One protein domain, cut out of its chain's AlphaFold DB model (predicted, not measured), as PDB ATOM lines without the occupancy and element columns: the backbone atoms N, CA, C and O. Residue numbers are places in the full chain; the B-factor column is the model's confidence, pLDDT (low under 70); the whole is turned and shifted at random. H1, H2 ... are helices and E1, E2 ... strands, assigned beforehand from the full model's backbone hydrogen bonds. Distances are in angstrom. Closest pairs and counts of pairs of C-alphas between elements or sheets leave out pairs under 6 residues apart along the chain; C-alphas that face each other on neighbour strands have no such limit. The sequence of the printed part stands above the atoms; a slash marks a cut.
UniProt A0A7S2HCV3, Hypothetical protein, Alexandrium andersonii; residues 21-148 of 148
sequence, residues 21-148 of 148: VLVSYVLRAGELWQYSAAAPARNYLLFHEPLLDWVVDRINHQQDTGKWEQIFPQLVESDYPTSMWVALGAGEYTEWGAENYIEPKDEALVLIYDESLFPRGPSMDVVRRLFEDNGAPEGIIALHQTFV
ATOM      1  N   VAL A  21     176.566 131.137 134.204       94.81
ATOM      2  CA  VAL A  21     177.547 131.761 133.319       94.81
ATOM      3  C   VAL A  21     178.412 130.683 132.695       94.81
ATOM      4  O   VAL A  21     178.963 129.834 133.396       94.81
ATOM      5  N   LEU A  22     178.521 130.723 131.368       94.00
ATOM      6  CA  LEU A  22     179.360 129.829 130.584       94.00
ATOM      7  C   LEU A  22     180.709 130.500 130.329       94.00
ATOM      8  O   LEU A  22     180.768 131.683 129.998       94.00
ATOM      9  N   VAL A  23     181.797 129.749 130.475       95.00
ATOM     10  CA  VAL A  23     183.148 130.211 130.134       95.00
ATOM     11  C   VAL A  23     184.036 129.017 129.793       95.00
ATOM     12  O   VAL A  23     183.828 127.915 130.307       95.00
ATOM     13  N   SER A  24     185.030 129.217 128.934       95.25
ATOM     14  CA  SER A  24     186.023 128.198 128.621       95.25
ATOM     15  C   SER A  24     187.457 128.693 128.749       95.25
ATOM     16  O   SER A  24     187.754 129.885 128.639       95.25
ATOM     17  N   TYR A  25     188.344 127.736 128.986       96.12
ATOM     18  CA  TYR A  25     189.776 127.922 129.138       96.12
ATOM     19  C   TYR A  25     190.523 126.858 128.342       96.12
ATOM     20  O   TYR A  25     190.018 125.752 128.152       96.12
ATOM     21  N   VAL A  26     191.735 127.187 127.919       97.00
ATOM     22  CA  VAL A  26     192.666 126.266 127.268       97.00
ATOM     23  C   VAL A  26     193.960 126.251 128.066       97.00
ATOM     24  O   VAL A  26     194.511 127.306 128.381       97.00
ATOM     25  N   LEU A  27     194.443 125.061 128.402       97.00
ATOM     26  CA  LEU A  27     195.787 124.841 128.908       97.00
ATOM     27  C   LEU A  27     196.652 124.383 127.730       97.00
ATOM     28  O   LEU A  27     196.459 123.296 127.188       97.00
ATOM     29  N   ARG A  28     197.603 125.230 127.333       96.62
ATOM     30  CA  ARG A  28     198.533 124.980 126.228       96.62
ATOM     31  C   ARG A  28     199.953 125.018 126.758       96.62
ATOM     32  O   ARG A  28     200.393 126.036 127.285       96.62
ATOM     33  N   ALA A  29     200.669 123.901 126.638       94.81
ATOM     34  CA  ALA A  29     202.057 123.777 127.097       94.81
ATOM     35  C   ALA A  29     202.288 124.253 128.558       94.81
ATOM     36  O   ALA A  29     203.341 124.795 128.884       94.81
ATOM     37  N   GLY A  30     201.302 124.052 129.442       94.31
ATOM     38  CA  GLY A  30     201.339 124.469 130.854       94.31
ATOM     39  C   GLY A  30     200.843 125.897 131.133       94.31
ATOM     40  O   GLY A  30     200.614 126.261 132.295       94.31
ATOM     41  N   GLU A  31     200.611 126.700 130.095       95.94
ATOM     42  CA  GLU A  31     200.051 128.046 130.204       95.94
ATOM     43  C   GLU A  31     198.529 128.020 130.072       95.94
ATOM     44  O   GLU A  31     197.977 127.383 129.177       95.94
ATOM     45  N   LEU A  32     197.846 128.695 130.998       96.25
ATOM     46  CA  LEU A  32     196.390 128.696 131.086       96.25
ATOM     47  C   LEU A  32     195.835 129.991 130.496       96.25
ATOM     48  O   LEU A  32     196.110 131.074 131.015       96.25
ATOM     49  N   TRP A  33     194.995 129.850 129.480       96.50
ATOM     50  CA  TRP A  33     194.392 130.937 128.724       96.50
ATOM     51  C   TRP A  33     192.877 130.912 128.869       96.50
ATOM     52  O   TRP A  33     192.251 129.857 128.775       96.50
ATOM     53  N   GLN A  34     192.262 132.077 129.081       96.19
ATOM     54  CA  GLN A  34     190.811 132.197 128.960       96.19
ATOM     55  C   GLN A  34     190.438 132.227 127.477       96.19
ATOM     56  O   GLN A  34     190.862 133.118 126.742       96.19
ATOM     57  N   TYR A  35     189.637 131.257 127.054       95.50
ATOM     58  CA  TYR A  35     189.331 131.014 125.649       95.50
ATOM     59  C   TYR A  35     188.036 131.688 125.203       95.50
ATOM     60  O   TYR A  35     187.997 132.308 124.140       95.50
ATOM     61  N   SER A  36     186.992 131.640 126.033       94.56
ATOM     62  CA  SER A  36     185.760 132.393 125.796       94.56
ATOM     63  C   SER A  36     185.587 133.521 126.805       94.56
ATOM     64  O   SER A  36     186.016 133.432 127.959       94.56
ATOM     65  N   ALA A  37     184.899 134.582 126.398       93.56
ATOM     66  CA  ALA A  37     184.364 135.553 127.336       93.56
ATOM     67  C   ALA A  37     183.383 134.862 128.299       93.56
ATOM     68  O   ALA A  37     182.794 133.820 127.982       93.56
ATOM     69  N   ALA A  38     183.221 135.435 129.494       94.19
ATOM     70  CA  ALA A  38     182.162 135.013 130.398       94.19
ATOM     71  C   ALA A  38     180.814 135.366 129.758       94.19
ATOM     72  O   ALA A  38     180.536 136.537 129.505       94.19
ATOM     73  N   ALA A  39     179.994 134.351 129.508       92.62
ATOM     74  CA  ALA A  39     178.724 134.468 128.815       92.62
ATOM     75  C   ALA A  39     177.579 134.087 129.766       92.62
ATOM     76  O   ALA A  39     177.228 132.907 129.883       92.62
ATOM     77  N   PRO A  40     177.002 135.059 130.496       93.31
ATOM     78  CA  PRO A  40     175.801 134.818 131.279       93.31
ATOM     79  C   PRO A  40     174.657 134.352 130.383       93.31
ATOM     80  O   PRO A  40     174.357 135.000 129.380       93.31
ATOM     81  N   ALA A  41     173.983 133.266 130.758       89.75
ATOM     82  CA  ALA A  41     172.937 132.672 129.929       89.75
ATOM     83  C   ALA A  41     171.786 133.663 129.655       89.75
ATOM     84  O   ALA A  41     171.285 133.746 128.537       89.75
ATOM     85  N   ARG A  42     171.466 134.521 130.635       90.25
ATOM     86  CA  ARG A  42     170.484 135.618 130.518       90.25
ATOM     87  C   ARG A  42     170.757 136.628 129.396       90.25
ATOM     88  O   ARG A  42     169.846 137.347 128.997       90.25
ATOM     89  N   ASN A  43     171.999 136.718 128.916       88.88
ATOM     90  CA  ASN A  43     172.397 137.669 127.877       88.88
ATOM     91  C   ASN A  43     172.252 137.094 126.458       88.88
ATOM     92  O   ASN A  43     172.475 137.817 125.488       88.88
ATOM     93  N   TYR A  44     171.887 135.817 126.310       84.00
ATOM     94  CA  TYR A  44     171.685 135.212 124.996       84.00
ATOM     95  C   TYR A  44     170.442 135.806 124.316       84.00
ATOM     96  O   TYR A  44     169.388 135.962 124.930       84.00
ATOM     97  N   LEU A  45     170.561 136.116 123.019       79.19
ATOM     98  CA  LEU A  45     169.505 136.772 122.228       79.19
ATOM     99  C   LEU A  45     168.188 135.984 122.212       79.19
ATOM    100  O   LEU A  45     167.106 136.564 122.267       79.19
ATOM    101  N   LEU A  46     168.292 134.657 122.132       79.00
ATOM    102  CA  LEU A  46     167.180 133.723 122.246       79.00
ATOM    103  C   LEU A  46     167.333 132.995 123.580       79.00
ATOM    104  O   LEU A  46     167.968 131.944 123.652       79.00
ATOM    105  N   PHE A  47     166.792 133.582 124.644       82.19
ATOM    106  CA  PHE A  47     166.764 132.967 125.968       82.19
ATOM    107  C   PHE A  47     165.383 133.100 126.608       82.19
ATOM    108  O   PHE A  47     164.566 133.896 126.151       82.19
ATOM    109  N   HIS A  48     165.121 132.316 127.654       88.94
ATOM    110  CA  HIS A  48     163.815 132.203 128.316       88.94
ATOM    111  C   HIS A  48     162.682 131.705 127.408       88.94
ATOM    112  O   HIS A  48     162.861 130.736 126.672       88.94
ATOM    113  N   GLU A  49     161.501 132.328 127.482       88.56
ATOM    114  CA  GLU A  49     160.349 132.001 126.647       88.56
ATOM    115  C   GLU A  49     160.668 132.064 125.140       88.56
ATOM    116  O   GLU A  49     160.383 131.079 124.465       88.56
ATOM    117  N   PRO A  50     161.359 133.097 124.608       89.62
ATOM    118  CA  PRO A  50     161.791 133.114 123.208       89.62
ATOM    119  C   PRO A  50     162.561 131.873 122.744       89.62
ATOM    120  O   PRO A  50     162.373 131.427 121.616       89.62
ATOM    121  N   LEU A  51     163.426 131.308 123.595       88.50
ATOM    122  CA  LEU A  51     164.145 130.078 123.259       88.50
ATOM    123  C   LEU A  51     163.187 128.892 123.168       88.50
ATOM    124  O   LEU A  51     163.286 128.101 122.236       88.50
ATOM    125  N   LEU A  52     162.273 128.763 124.130       89.38
ATOM    126  CA  LEU A  52     161.291 127.682 124.147       89.38
ATOM    127  C   LEU A  52     160.361 127.758 122.934       89.38
ATOM    128  O   LEU A  52     160.164 126.749 122.260       89.38
ATOM    129  N   ASP A  53     159.863 128.951 122.617       92.06
ATOM    130  CA  ASP A  53     159.021 129.190 121.446       92.06
ATOM    131  C   ASP A  53     159.778 128.868 120.155       92.06
ATOM    132  O   ASP A  53     159.251 128.197 119.267       92.06
ATOM    133  N   TRP A  54     161.048 129.278 120.072       92.12
ATOM    134  CA  TRP A  54     161.907 128.952 118.941       92.12
ATOM    135  C   TRP A  54     162.140 127.443 118.810       92.12
ATOM    136  O   TRP A  54     162.027 126.915 117.709       92.12
ATOM    137  N   VAL A  55     162.414 126.725 119.906       91.44
ATOM    138  CA  VAL A  55     162.590 125.263 119.884       91.44
ATOM    139  C   VAL A  55     161.318 124.577 119.387       91.44
ATOM    140  O   VAL A  55     161.400 123.725 118.506       91.44
ATOM    141  N   VAL A  56     160.144 124.970 119.894       93.31
ATOM    142  CA  VAL A  56     158.850 124.433 119.441       93.31
ATOM    143  C   VAL A  56     158.645 124.694 117.948       93.31
ATOM    144  O   VAL A  56     158.276 123.786 117.205       93.31
ATOM    145  N   ASP A  57     158.921 125.912 117.491       95.38
ATOM    146  CA  ASP A  57     158.808 126.267 116.080       95.38
ATOM    147  C   ASP A  57     159.775 125.465 115.195       95.38
ATOM    148  O   ASP A  57     159.368 124.932 114.164       95.38
ATOM    149  N   ARG A  58     161.041 125.307 115.606       94.62
ATOM    150  CA  ARG A  58     162.022 124.491 114.873       94.62
ATOM    151  C   ARG A  58     161.606 123.031 114.800       94.62
ATOM    152  O   ARG A  58     161.678 122.453 113.722       94.62
ATOM    153  N   ILE A  59     161.134 122.452 115.903       94.38
ATOM    154  CA  ILE A  59     160.651 121.068 115.916       94.38
ATOM    155  C   ILE A  59     159.552 120.885 114.870       94.38
ATOM    156  O   ILE A  59     159.638 119.963 114.065       94.38
ATOM    157  N   ASN A  60     158.565 121.783 114.850       95.81
ATOM    158  CA  ASN A  60     157.385 121.651 113.999       95.81
ATOM    159  C   ASN A  60     157.633 122.011 112.528       95.81
ATOM    160  O   ASN A  60     156.997 121.436 111.648       95.81
ATOM    161  N   HIS A  61     158.513 122.978 112.248       96.88
ATOM    162  CA  HIS A  61     158.559 123.636 110.938       96.88
ATOM    163  C   HIS A  61     159.936 123.659 110.263       96.88
ATOM    164  O   HIS A  61     160.020 124.102 109.110       96.88
ATOM    165  N   GLN A  62     161.015 123.214 110.921       96.44
ATOM    166  CA  GLN A  62     162.341 123.179 110.296       96.44
ATOM    167  C   GLN A  62     162.321 122.306 109.038       96.44
ATOM    168  O   GLN A  62     161.849 121.172 109.062       96.44
ATOM    169  N   GLN A  63     162.832 122.857 107.936       96.12
ATOM    170  CA  GLN A  63     162.927 122.172 106.651       96.12
ATOM    171  C   GLN A  63     164.298 121.525 106.485       96.12
ATOM    172  O   GLN A  63     165.301 122.066 106.958       96.12
ATOM    173  N   ASP A  64     164.333 120.415 105.750       95.94
ATOM    174  CA  ASP A  64     165.578 119.779 105.331       95.94
ATOM    175  C   ASP A  64     166.300 120.694 104.332       95.94
ATOM    176  O   ASP A  64     165.844 120.894 103.203       95.94
ATOM    177  N   THR A  65     167.379 121.331 104.794       95.88
ATOM    178  CA  THR A  65     168.171 122.271 103.998       95.88
ATOM    179  C   THR A  65     169.630 122.303 104.453       95.88
ATOM    180  O   THR A  65     169.977 122.794 105.532       95.88
ATOM    181  N   GLY A  66     170.532 121.849 103.581       91.81
ATOM    182  CA  GLY A  66     171.976 121.917 103.802       91.81
ATOM    183  C   GLY A  66     172.425 121.044 104.971       91.81
ATOM    184  O   GLY A  66     172.613 119.848 104.805       91.81
ATOM    185  N   LYS A  67     172.637 121.659 106.138       88.25
ATOM    186  CA  LYS A  67     173.037 120.969 107.377       88.25
ATOM    187  C   LYS A  67     171.873 120.706 108.337       88.25
ATOM    188  O   LYS A  67     172.099 120.224 109.442       88.25
ATOM    189  N   TRP A  68     170.666 121.127 107.968       92.62
ATOM    190  CA  TRP A  68     169.474 121.029 108.801       92.62
ATOM    191  C   TRP A  68     168.591 119.890 108.315       92.62
ATOM    192  O   TRP A  68     168.355 119.794 107.117       92.62
ATOM    193  N   GLU A  69     168.058 119.105 109.244       93.12
ATOM    194  CA  GLU A  69     167.108 118.018 108.981       93.12
ATOM    195  C   GLU A  69     165.700 118.397 109.471       93.12
ATOM    196  O   GLU A  69     165.547 119.246 110.358       93.12
ATOM    197  N   GLN A  70     164.657 117.763 108.927       96.25
ATOM    198  CA  GLN A  70     163.304 117.878 109.482       96.25
ATOM    199  C   GLN A  70     163.210 117.121 110.812       96.25
ATOM    200  O   GLN A  70     163.475 115.924 110.865       96.25
ATOM    201  N   ILE A  71     162.777 117.799 111.878       95.00
ATOM    202  CA  ILE A  71     162.738 117.211 113.229       95.00
ATOM    203  C   ILE A  71     161.413 116.478 113.481       95.00
ATOM    204  O   ILE A  71     161.418 115.342 113.949       95.00
ATOM    205  N   PHE A  72     160.267 117.095 113.163       95.75
ATOM    206  CA  PHE A  72     158.954 116.507 113.459       95.75
ATOM    207  C   PHE A  72     158.764 115.083 112.902       95.75
ATOM    208  O   PHE A  72     158.343 114.221 113.673       95.75
ATOM    209  N   PRO A  73     159.113 114.771 111.634       96.00
ATOM    210  CA  PRO A  73     158.981 113.409 111.115       96.00
ATOM    211  C   PRO A  73     159.795 112.379 111.910       96.00
ATOM    212  O   PRO A  73     159.286 111.302 112.196       96.00
ATOM    213  N   GLN A  74     161.006 112.735 112.355       93.94
ATOM    214  CA  GLN A  74     161.844 111.856 113.181       93.94
ATOM    215  C   GLN A  74     161.199 111.565 114.543       93.94
ATOM    216  O   GLN A  74     161.298 110.448 115.054       93.94
ATOM    217  N   LEU A  75     160.500 112.545 115.130       93.88
ATOM    218  CA  LEU A  75     159.740 112.339 116.367       93.88
ATOM    219  C   LEU A  75     158.562 111.382 116.157       93.88
ATOM    220  O   LEU A  75     158.311 110.551 117.025       93.88
ATOM    221  N   VAL A  76     157.867 111.476 115.018       95.38
ATOM    222  CA  VAL A  76     156.773 110.557 114.658       95.38
ATOM    223  C   VAL A  76     157.303 109.134 114.467       95.38
ATOM    224  O   VAL A  76     156.739 108.194 115.021       95.38
ATOM    225  N   GLU A  77     158.404 108.970 113.731       96.38
ATOM    226  CA  GLU A  77     159.056 107.668 113.516       96.38
ATOM    227  C   GLU A  77     159.581 107.044 114.817       96.38
ATOM    228  O   GLU A  77     159.660 105.822 114.934       96.38
ATOM    229  N   SER A  78     159.889 107.882 115.808       94.88
ATOM    230  CA  SER A  78     160.352 107.476 117.138       94.88
ATOM    231  C   SER A  78     159.223 107.323 118.169       94.88
ATOM    232  O   SER A  78     159.513 107.259 119.362       94.88
ATOM    233  N   ASP A  79     157.957 107.288 117.735       95.88
ATOM    234  CA  ASP A  79     156.766 107.171 118.595       95.88
ATOM    235  C   ASP A  79     156.689 108.239 119.707       95.88
ATOM    236  O   ASP A  79     156.422 107.950 120.871       95.88
ATOM    237  N   TYR A  80     156.937 109.501 119.345       94.06
ATOM    238  CA  TYR A  80     156.763 110.673 120.213       94.06
ATOM    239  C   TYR A  80     157.480 110.557 121.576       94.06
ATOM    240  O   TYR A  80     156.829 110.497 122.628       94.06
ATOM    241  N   PRO A  81     158.827 110.576 121.603       93.94
ATOM    242  CA  PRO A  81     159.578 110.463 122.847       93.94
ATOM    243  C   PRO A  81     159.194 111.565 123.844       93.94
ATOM    244  O   PRO A  81     159.046 112.736 123.497       93.94
ATOM    245  N   THR A  82     159.088 111.199 125.120       92.38
ATOM    246  CA  THR A  82     158.690 112.119 126.203       92.38
ATOM    247  C   THR A  82     159.840 112.985 126.724       92.38
ATOM    248  O   THR A  82     159.638 113.837 127.591       92.38
ATOM    249  N   SER A  83     161.052 112.781 126.205       89.25
ATOM    250  CA  SER A  83     162.259 113.505 126.594       89.25
ATOM    251  C   SER A  83     163.185 113.713 125.403       89.25
ATOM    252  O   SER A  83     163.282 112.848 124.536       89.25
ATOM    253  N   MET A  84     163.923 114.819 125.413       86.62
ATOM    254  CA  MET A  84     164.863 115.194 124.361       86.62
ATOM    255  C   MET A  84     166.090 115.870 124.964       86.62
ATOM    256  O   MET A  84     165.991 116.598 125.954       86.62
ATOM    257  N   TRP A  85     167.238 115.653 124.328       86.88
ATOM    258  CA  TRP A  85     168.473 116.365 124.623       86.88
ATOM    259  C   TRP A  85     168.658 117.492 123.616       86.88
ATOM    260  O   TRP A  85     168.692 117.252 122.413       86.88
ATOM    261  N   VAL A  86     168.789 118.721 124.115       81.50
ATOM    262  CA  VAL A  86     169.080 119.900 123.295       81.50
ATOM    263  C   VAL A  86     170.465 120.401 123.677       81.50
ATOM    264  O   VAL A  86     170.696 120.778 124.825       81.50
ATOM    265  N   ALA A  87     171.387 120.389 122.717       81.38
ATOM    266  CA  ALA A  87     172.727 120.934 122.876       81.38
ATOM    267  C   ALA A  87     172.836 122.243 122.089       81.38
ATOM    268  O   ALA A  87     172.486 122.299 120.912       81.38
ATOM    269  N   LEU A  88     173.327 123.292 122.743       69.69
ATOM    270  CA  LEU A  88     173.579 124.594 122.133       69.69
ATOM    271  C   LEU A  88     175.072 124.889 122.244       69.69
ATOM    272  O   LEU A  88     175.665 124.697 123.305       69.69
ATOM    273  N   GLY A  89     175.677 125.341 121.149       68.75
ATOM    274  CA  GLY A  89     177.102 125.646 121.084       68.75
ATOM    275  C   GLY A  89     177.344 126.992 120.416       68.75
ATOM    276  O   GLY A  89     176.848 127.218 119.318       68.75
ATOM    277  N   ALA A  90     178.077 127.859 121.114       62.28
ATOM    278  CA  ALA A  90     178.948 128.936 120.625       62.28
ATOM    279  C   ALA A  90     179.167 129.901 121.799       62.28
ATOM    280  O   ALA A  90     178.270 130.662 122.164       62.28
ATOM    281  N   GLY A  91     180.336 129.825 122.434       71.88
ATOM    282  CA  GLY A  91     180.798 130.893 123.319       71.88
ATOM    283  C   GLY A  91     181.443 131.991 122.480       71.88
ATOM    284  O   GLY A  91     182.080 131.693 121.471       71.88
ATOM    285  N   GLU A  92     181.286 133.249 122.880       86.56
ATOM    286  CA  GLU A  92     182.062 134.341 122.291       86.56
ATOM    287  C   GLU A  92     183.530 134.187 122.694       86.56
ATOM    288  O   GLU A  92     183.832 134.011 123.876       86.56
ATOM    289  N   TYR A  93     184.447 134.223 121.730       92.25
ATOM    290  CA  TYR A  93     185.874 134.088 122.014       92.25
ATOM    291  C   TYR A  93     186.443 135.347 122.672       92.25
ATOM    292  O   TYR A  93     185.985 136.463 122.426       92.25
ATOM    293  N   THR A  94     187.475 135.170 123.498       94.75
ATOM    294  CA  THR A  94     188.382 136.273 123.842       94.75
ATOM    295  C   THR A  94     189.222 136.656 122.617       94.75
ATOM    296  O   THR A  94     189.261 135.914 121.638       94.75
ATOM    297  N   GLU A  95     189.935 137.786 122.669       95.06
ATOM    298  CA  GLU A  95     190.909 138.152 121.624       95.06
ATOM    299  C   GLU A  95     191.917 137.015 121.386       95.06
ATOM    300  O   GLU A  95     192.113 136.583 120.254       95.06
ATOM    301  N   TRP A  96     192.443 136.427 122.467       95.56
ATOM    302  CA  TRP A  96     193.329 135.267 122.374       95.56
ATOM    303  C   TRP A  96     192.637 134.061 121.728       95.56
ATOM    304  O   TRP A  96     193.184 133.472 120.799       95.56
ATOM    305  N   GLY A  97     191.430 133.701 122.177       94.25
ATOM    306  CA  GLY A  97     190.697 132.548 121.643       94.25
ATOM    307  C   GLY A  97     190.271 132.707 120.182       94.25
ATOM    308  O   GLY A  97     190.139 131.714 119.473       94.25
ATOM    309  N   ALA A  98     190.093 133.942 119.711       94.12
ATOM    310  CA  ALA A  98     189.769 134.232 118.318       94.12
ATOM    311  C   ALA A  98     190.969 134.030 117.375       94.12
ATOM    312  O   ALA A  98     190.775 133.742 116.193       94.12
ATOM    313  N   GLU A  99     192.194 134.173 117.886       95.75
ATOM    314  CA  GLU A  99     193.431 134.059 117.104       95.75
ATOM    315  C   GLU A  99     194.149 132.710 117.274       95.75
ATOM    316  O   GLU A  99     194.954 132.332 116.424       95.75
ATOM    317  N   ASN A 100     193.849 131.959 118.339       95.50
ATOM    318  CA  ASN A 100     194.552 130.727 118.699       95.50
ATOM    319  C   ASN A 100     193.605 129.525 118.653       95.50
ATOM    320  O   ASN A 100     193.021 129.145 119.660       95.50
ATOM    321  N   TYR A 101     193.460 128.903 117.482       93.75
ATOM    322  CA  TYR A 101     192.670 127.675 117.338       93.75
ATOM    323  C   TYR A 101     193.243 126.529 118.177       93.75
ATOM    324  O   TYR A 101     194.454 126.450 118.367       93.75
ATOM    325  N   ILE A 102     192.372 125.618 118.624       93.81
ATOM    326  CA  ILE A 102     192.763 124.406 119.357       93.81
ATOM    327  C   ILE A 102     193.742 123.559 118.531       93.81
ATOM    328  O   ILE A 102     193.510 123.291 117.350       93.81
ATOM    329  N   GLU A 103     194.810 123.108 119.182       95.44
ATOM    330  CA  GLU A 103     195.893 122.308 118.614       95.44
ATOM    331  C   GLU A 103     196.001 120.939 119.310       95.44
ATOM    332  O   GLU A 103     195.536 120.766 120.440       95.44
ATOM    333  N   PRO A 104     196.634 119.936 118.670       96.31
ATOM    334  CA  PRO A 104     196.935 118.676 119.337       96.31
ATOM    335  C   PRO A 104     197.714 118.906 120.634       96.31
ATOM    336  O   PRO A 104     198.676 119.678 120.654       96.31
ATOM    337  N   LYS A 105     197.357 118.158 121.683       95.50
ATOM    338  CA  LYS A 105     197.871 118.266 123.062       95.50
ATOM    339  C   LYS A 105     197.379 119.471 123.859       95.50
ATOM    340  O   LYS A 105     197.782 119.595 125.014       95.50
ATOM    341  N   ASP A 106     196.523 120.321 123.301       97.19
ATOM    342  CA  ASP A 106     195.774 121.247 124.142       97.19
ATOM    343  C   ASP A 106     194.831 120.471 125.060       97.19
ATOM    344  O   ASP A 106     194.254 119.439 124.698       97.19
ATOM    345  N   GLU A 107     194.623 121.025 126.243       96.50
ATOM    346  CA  GLU A 107     193.537 120.638 127.125       96.50
ATOM    347  C   GLU A 107     192.532 121.792 127.143       96.50
ATOM    348  O   GLU A 107     192.896 122.933 127.426       96.50
ATOM    349  N   ALA A 108     191.260 121.524 126.845       94.44
ATOM    350  CA  ALA A 108     190.194 122.508 126.990       94.44
ATOM    351  C   ALA A 108     189.318 122.187 128.193       94.44
ATOM    352  O   ALA A 108     188.960 121.038 128.457       94.44
ATOM    353  N   LEU A 109     188.912 123.245 128.877       94.19
ATOM    354  CA  LEU A 109     187.965 123.206 129.970       94.19
ATOM    355  C   LEU A 109     186.794 124.110 129.620       94.19
ATOM    356  O   LEU A 109     186.960 125.320 129.481       94.19
ATOM    357  N   VAL A 110     185.602 123.539 129.513       92.81
ATOM    358  CA  VAL A 110     184.351 124.300 129.436       92.81
ATOM    359  C   VAL A 110     183.666 124.179 130.780       92.81
ATOM    360  O   VAL A 110     183.486 123.069 131.279       92.81
ATOM    361  N   LEU A 111     183.268 125.298 131.376       92.50
ATOM    362  CA  LEU A 111     182.563 125.273 132.647       92.50
ATOM    363  C   LEU A 111     181.337 126.183 132.653       92.50
ATOM    364  O   LEU A 111     181.280 127.211 131.978       92.50
ATOM    365  N   ILE A 112     180.356 125.773 133.448       93.81
ATOM    366  CA  ILE A 112     179.170 126.542 133.803       93.81
ATOM    367  C   ILE A 112     179.237 126.782 135.304       93.81
ATOM    368  O   ILE A 112     179.404 125.821 136.061       93.81
ATOM    369  N   TYR A 113     179.092 128.030 135.741       95.69
ATOM    370  CA  TYR A 113     179.055 128.365 137.161       95.69
ATOM    371  C   TYR A 113     177.841 129.211 137.541       95.69
ATOM    372  O   TYR A 113     177.328 129.967 136.721       95.69
ATOM    373  N   ASP A 114     177.394 129.086 138.791       96.50
ATOM    374  CA  ASP A 114     176.399 129.977 139.395       96.50
ATOM    375  C   ASP A 114     177.097 131.248 139.910       96.50
ATOM    376  O   ASP A 114     177.880 131.212 140.865       96.50
ATOM    377  N   GLU A 115     176.830 132.390 139.277       97.19
ATOM    378  CA  GLU A 115     177.440 133.675 139.633       97.19
ATOM    379  C   GLU A 115     177.042 134.166 141.034       97.19
ATOM    380  O   GLU A 115     177.733 135.008 141.600       97.19
ATOM    381  N   SER A 116     175.969 133.641 141.640       96.06
ATOM    382  CA  SER A 116     175.632 133.971 143.031       96.06
ATOM    383  C   SER A 116     176.639 133.383 144.026       96.06
ATOM    384  O   SER A 116     176.867 133.968 145.085       96.06
ATOM    385  N   LEU A 117     177.287 132.273 143.659       96.62
ATOM    386  CA  LEU A 117     178.384 131.657 144.408       96.62
ATOM    387  C   LEU A 117     179.752 132.192 143.951       96.62
ATOM    388  O   LEU A 117     180.665 132.333 144.764       96.62
ATOM    389  N   PHE A 118     179.879 132.549 142.668       96.94
ATOM    390  CA  PHE A 118     181.107 133.076 142.062       96.94
ATOM    391  C   PHE A 118     180.868 134.426 141.356       96.94
ATOM    392  O   PHE A 118     180.958 134.506 140.130       96.94
ATOM    393  N   PRO A 119     180.634 135.530 142.091       95.44
ATOM    394  CA  PRO A 119     180.231 136.817 141.502       95.44
ATOM    395  C   PRO A 119     181.307 137.499 140.648       95.44
ATOM    396  O   PRO A 119     181.026 138.466 139.946       95.44
ATOM    397  N   ARG A 120     182.554 137.023 140.716       95.12
ATOM    398  CA  ARG A 120     183.678 137.472 139.876       95.12
ATOM    399  C   ARG A 120     184.212 136.352 138.976       95.12
ATOM    400  O   ARG A 120     185.326 136.458 138.474       95.12
ATOM    401  N   GLY A 121     183.445 135.274 138.821       95.50
ATOM    402  CA  GLY A 121     183.902 134.024 138.225       95.50
ATOM    403  C   GLY A 121     184.816 133.203 139.147       95.50
ATOM    404  O   GLY A 121     185.210 133.664 140.228       95.50
ATOM    405  N   PRO A 122     185.134 131.956 138.754       95.56
ATOM    406  CA  PRO A 122     186.108 131.137 139.462       95.56
ATOM    407  C   PRO A 122     187.504 131.763 139.372       95.56
ATOM    408  O   PRO A 122     187.910 132.280 138.335       95.56
ATOM    409  N   SER A 123     188.265 131.700 140.467       95.12
ATOM    410  CA  SER A 123     189.673 132.120 140.445       95.12
ATOM    411  C   SER A 123     190.509 131.217 139.532       95.12
ATOM    412  O   SER A 123     190.181 130.045 139.347       95.12
ATOM    413  N   MET A 124     191.635 131.725 139.025       92.88
ATOM    414  CA  MET A 124     192.539 130.931 138.183       92.88
ATOM    415  C   MET A 124     193.075 129.683 138.898       92.88
ATOM    416  O   MET A 124     193.274 128.661 138.252       92.88
ATOM    417  N   ASP A 125     193.234 129.718 140.224       93.44
ATOM    418  CA  ASP A 125     193.619 128.538 141.010       93.44
ATOM    419  C   ASP A 125     192.526 127.462 141.000       93.44
ATOM    420  O   ASP A 125     192.823 126.273 140.890       93.44
ATOM    421  N   VAL A 126     191.253 127.868 141.081       94.38
ATOM    422  CA  VAL A 126     190.114 126.944 140.936       94.38
ATOM    423  C   VAL A 126     190.098 126.365 139.527       94.38
ATOM    424  O   VAL A 126     189.990 125.153 139.385       94.38
ATOM    425  N   VAL A 127     190.262 127.204 138.498       95.44
ATOM    426  CA  VAL A 127     190.303 126.762 137.097       95.44
ATOM    427  C   VAL A 127     191.431 125.755 136.866       95.44
ATOM    428  O   VAL A 127     191.178 124.699 136.300       95.44
ATOM    429  N   ARG A 128     192.650 126.013 137.362       94.31
ATOM    430  CA  ARG A 128     193.780 125.074 137.241       94.31
ATOM    431  C   ARG A 128     193.474 123.715 137.867       94.31
ATOM    432  O   ARG A 128     193.694 122.697 137.223       94.31
ATOM    433  N   ARG A 129     192.889 123.685 139.068       93.12
ATOM    434  CA  ARG A 129     192.507 122.421 139.729       93.12
ATOM    435  C   ARG A 129     191.458 121.621 138.956       93.12
ATOM    436  O   ARG A 129     191.390 120.408 139.128       93.12
ATOM    437  N   LEU A 130     190.634 122.276 138.133       93.12
ATOM    438  CA  LEU A 130     189.633 121.598 137.305       93.12
ATOM    439  C   LEU A 130     190.252 120.832 136.124       93.12
ATOM    440  O   LEU A 130     189.620 119.890 135.660       93.12
ATOM    441  N   PHE A 131     191.462 121.187 135.676       92.31
ATOM    442  CA  PHE A 131     192.229 120.394 134.698       92.31
ATOM    443  C   PHE A 131     192.857 119.138 135.322       92.31
ATOM    444  O   PHE A 131     193.132 118.165 134.634       92.31
ATOM    445  N   GLU A 132     193.049 119.123 136.641       88.31
ATOM    446  CA  GLU A 132     193.644 117.996 137.375       88.31
ATOM    447  C   GLU A 132     192.605 116.932 137.791       88.31
ATOM    448  O   GLU A 132     192.901 116.067 138.613       88.31
ATOM    449  N   ASP A 133     191.367 117.014 137.282       71.62
ATOM    450  CA  ASP A 133     190.238 116.118 137.591       71.62
ATOM    451  C   ASP A 133     189.897 115.981 139.095       71.62
ATOM    452  O   ASP A 133     189.214 115.047 139.523       71.62
ATOM    453  N   ASN A 134     190.263 116.971 139.918       70.94
ATOM    454  CA  ASN A 134     190.043 116.979 141.375       70.94
ATOM    455  C   ASN A 134     188.575 117.208 141.811       70.94
ATOM    456  O   ASN A 134     188.285 117.416 142.990       70.94
ATOM    457  N   GLY A 135     187.634 117.137 140.868       79.50
ATOM    458  CA  GLY A 135     186.212 117.384 141.075       79.50
ATOM    459  C   GLY A 135     185.875 118.874 141.185       79.50
ATOM    460  O   GLY A 135     186.507 119.634 141.914       79.50
ATOM    461  N   ALA A 136     184.828 119.303 140.479       86.69
ATOM    462  CA  ALA A 136     184.379 120.689 140.558       86.69
ATOM    463  C   ALA A 136     183.755 121.017 141.932       86.69
ATOM    464  O   ALA A 136     183.057 120.158 142.490       86.69
ATOM    465  N   PRO A 137     183.983 122.228 142.478       91.25
ATOM    466  CA  PRO A 137     183.300 122.682 143.686       91.25
ATOM    467  C   PRO A 137     181.792 122.835 143.438       91.25
ATOM    468  O   PRO A 137     181.329 122.858 142.295       91.25
ATOM    469  N   GLU A 138     181.020 122.954 144.519       91.31
ATOM    470  CA  GLU A 138     179.600 123.296 144.425       91.31
ATOM    471  C   GLU A 138     179.410 124.588 143.619       91.31
ATOM    472  O   GLU A 138     180.203 125.524 143.722       91.31
ATOM    473  N   GLY A 139     178.373 124.621 142.781       93.50
ATOM    474  CA  GLY A 139     178.113 125.760 141.907       93.50
ATOM    475  C   GLY A 139     178.950 125.789 140.633       93.50
ATOM    476  O   GLY A 139     178.817 126.753 139.889       93.50
ATOM    477  N   ILE A 140     179.765 124.763 140.353       94.38
ATOM    478  CA  ILE A 140     180.487 124.610 139.083       94.38
ATOM    479  C   ILE A 140     180.231 123.228 138.478       94.38
ATOM    480  O   ILE A 140     180.346 122.189 139.131       94.38
ATOM    481  N   ILE A 141     179.959 123.223 137.179       92.88
ATOM    482  CA  ILE A 141     180.027 122.040 136.326       92.88
ATOM    483  C   ILE A 141     181.117 122.293 135.309       92.88
ATOM    484  O   ILE A 141     181.129 123.344 134.679       92.88
ATOM    485  N   ALA A 142     182.021 121.337 135.157       91.88
ATOM    486  CA  ALA A 142     183.152 121.447 134.259       91.88
ATOM    487  C   ALA A 142     183.256 120.197 133.387       91.88
ATOM    488  O   ALA A 142     183.042 119.079 133.861       91.88
ATOM    489  N   LEU A 143     183.589 120.414 132.122       90.44
ATOM    490  CA  LEU A 143     183.960 119.401 131.155       90.44
ATOM    491  C   LEU A 143     185.403 119.673 130.741       90.44
ATOM    492  O   LEU A 143     185.690 120.710 130.147       90.44
ATOM    493  N   HIS A 144     186.280 118.734 131.068       92.19
ATOM    494  CA  HIS A 144     187.680 118.738 130.679       92.19
ATOM    495  C   HIS A 144     187.880 117.759 129.512       92.19
ATOM    496  O   HIS A 144     187.398 116.624 129.564       92.19
ATOM    497  N   GLN A 145     188.549 118.206 128.450       91.12
ATOM    498  CA  GLN A 145     188.884 117.400 127.282       91.12
ATOM    499  C   GLN A 145     190.322 117.657 126.826       91.12
ATOM    500  O   GLN A 145     190.688 118.791 126.527       91.12
ATOM    501  N   THR A 146     191.100 116.586 126.680       93.25
ATOM    502  CA  THR A 146     192.411 116.607 126.019       93.25
ATOM    503  C   THR A 146     192.255 116.305 124.530       93.25
ATOM    504  O   THR A 146     191.576 115.343 124.156       93.25
ATOM    505  N   PHE A 147     192.892 117.104 123.677       91.38
ATOM    506  CA  PHE A 147     192.882 116.920 122.226       91.38
ATOM    507  C   PHE A 147     194.078 116.070 121.791       91.38
ATOM    508  O   PHE A 147     195.217 116.328 122.191       91.38
ATOM    509  N   VAL A 148     193.808 115.037 120.986       88.31
ATOM    510  CA  VAL A 148     194.800 114.070 120.476       88.31
ATOM    511  C   VAL A 148     195.210 114.362 119.043       88.31
ATOM    512  O   VAL A 148     194.342 114.807 118.260       88.31
TER     513      VAL A 148
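What this domain is: This is residues 21 to 148 of the 148 residues of the protein "Hypothetical protein" of Alexandrium andersonii (UniProt A0A7S2HCV3). The model has two separate lobes: a twisted sheet of four strands, E2 E1 E3 E4, with the short helix H4 packed on it, and well away from the sheet a small arm of two helices, H1 and H2, which meet in a corner. Two long links with no named element, residues 35 to 48 and residues 78 to 94, join the lobes, and H3 only grazes the sheet. The printed part has 128 residues, with four named helices and four named strands in the order E1 E2 H1 H2 H3 E3 H4 E4; the sheet is antiparallel throughout. The class is mixed, helices and strands, with under half of the residues, 60, in named elements. The whole is loose, with a radius of gyration of the C-alphas of 17.9 A and spans of 49 by 35 by 28 A.

Where its parts are: In the sheet, E1 is residues 21 to 28, 23.2 A long, and begins at C-alpha 21 (177.547, 131.761, 133.319). E2 is residues 31 to 34, E3 residues 107 to 114, 23.1 A, and E4 residues 140 to 146, 19.4 A, ending at C-alpha 146 (192.411, 116.607, 126.019). H4 is residues 124 to 131, 11.1 A, and H3 is residues 95 to 99. H1, residues 49 to 61, is 17.9 A long and begins at C-alpha 49 (160.349, 132.001, 126.647); H2 is residues 71 to 77.

How they stand to each other: The inner strands E1 and E3 are antiparallel at 158 degrees, with N 25 and O 109 at 2.8 A. E2, an edge strand, forms a hairpin with E1; N 33 and O 26 are 2.8 A apart. E4, the other edge strand, is antiparallel to E3 at 171 degrees, with N 110 and O 143 at 2.9 A. H4 is on the sheet; its closest C-alphas to E4 are Phe 131 and His 144, 6.3 A. H3 only grazes the sheet with residues 95 to 97; its closest C-alphas to E2 are Gly 97 and Gln 34, 7.3 A. H1 and H2 are not on the sheet. H1 touches H2 with residues 58 to 61 alone, the closest C-alphas being Ile 59 and Ile 71, 5.1 A, at a steep tilt of 58 degrees, the same way. Every O i to N i+4 pair is within hydrogen-bond range in H1, H2 and H3, and 3 of 4 in H4.

The domain as a whole: The C-alphas farthest apart, of Glu 31 and Asp 79, are 49.4 A apart. The printed part has no cut. The links E2 to H1 and H2 to H3 are long. Residues 47 to 53, of which 49 to 53 belong to H1, stand free. Mean pLDDT of the printed part is 91.8; residues 88 to 90 are under 70.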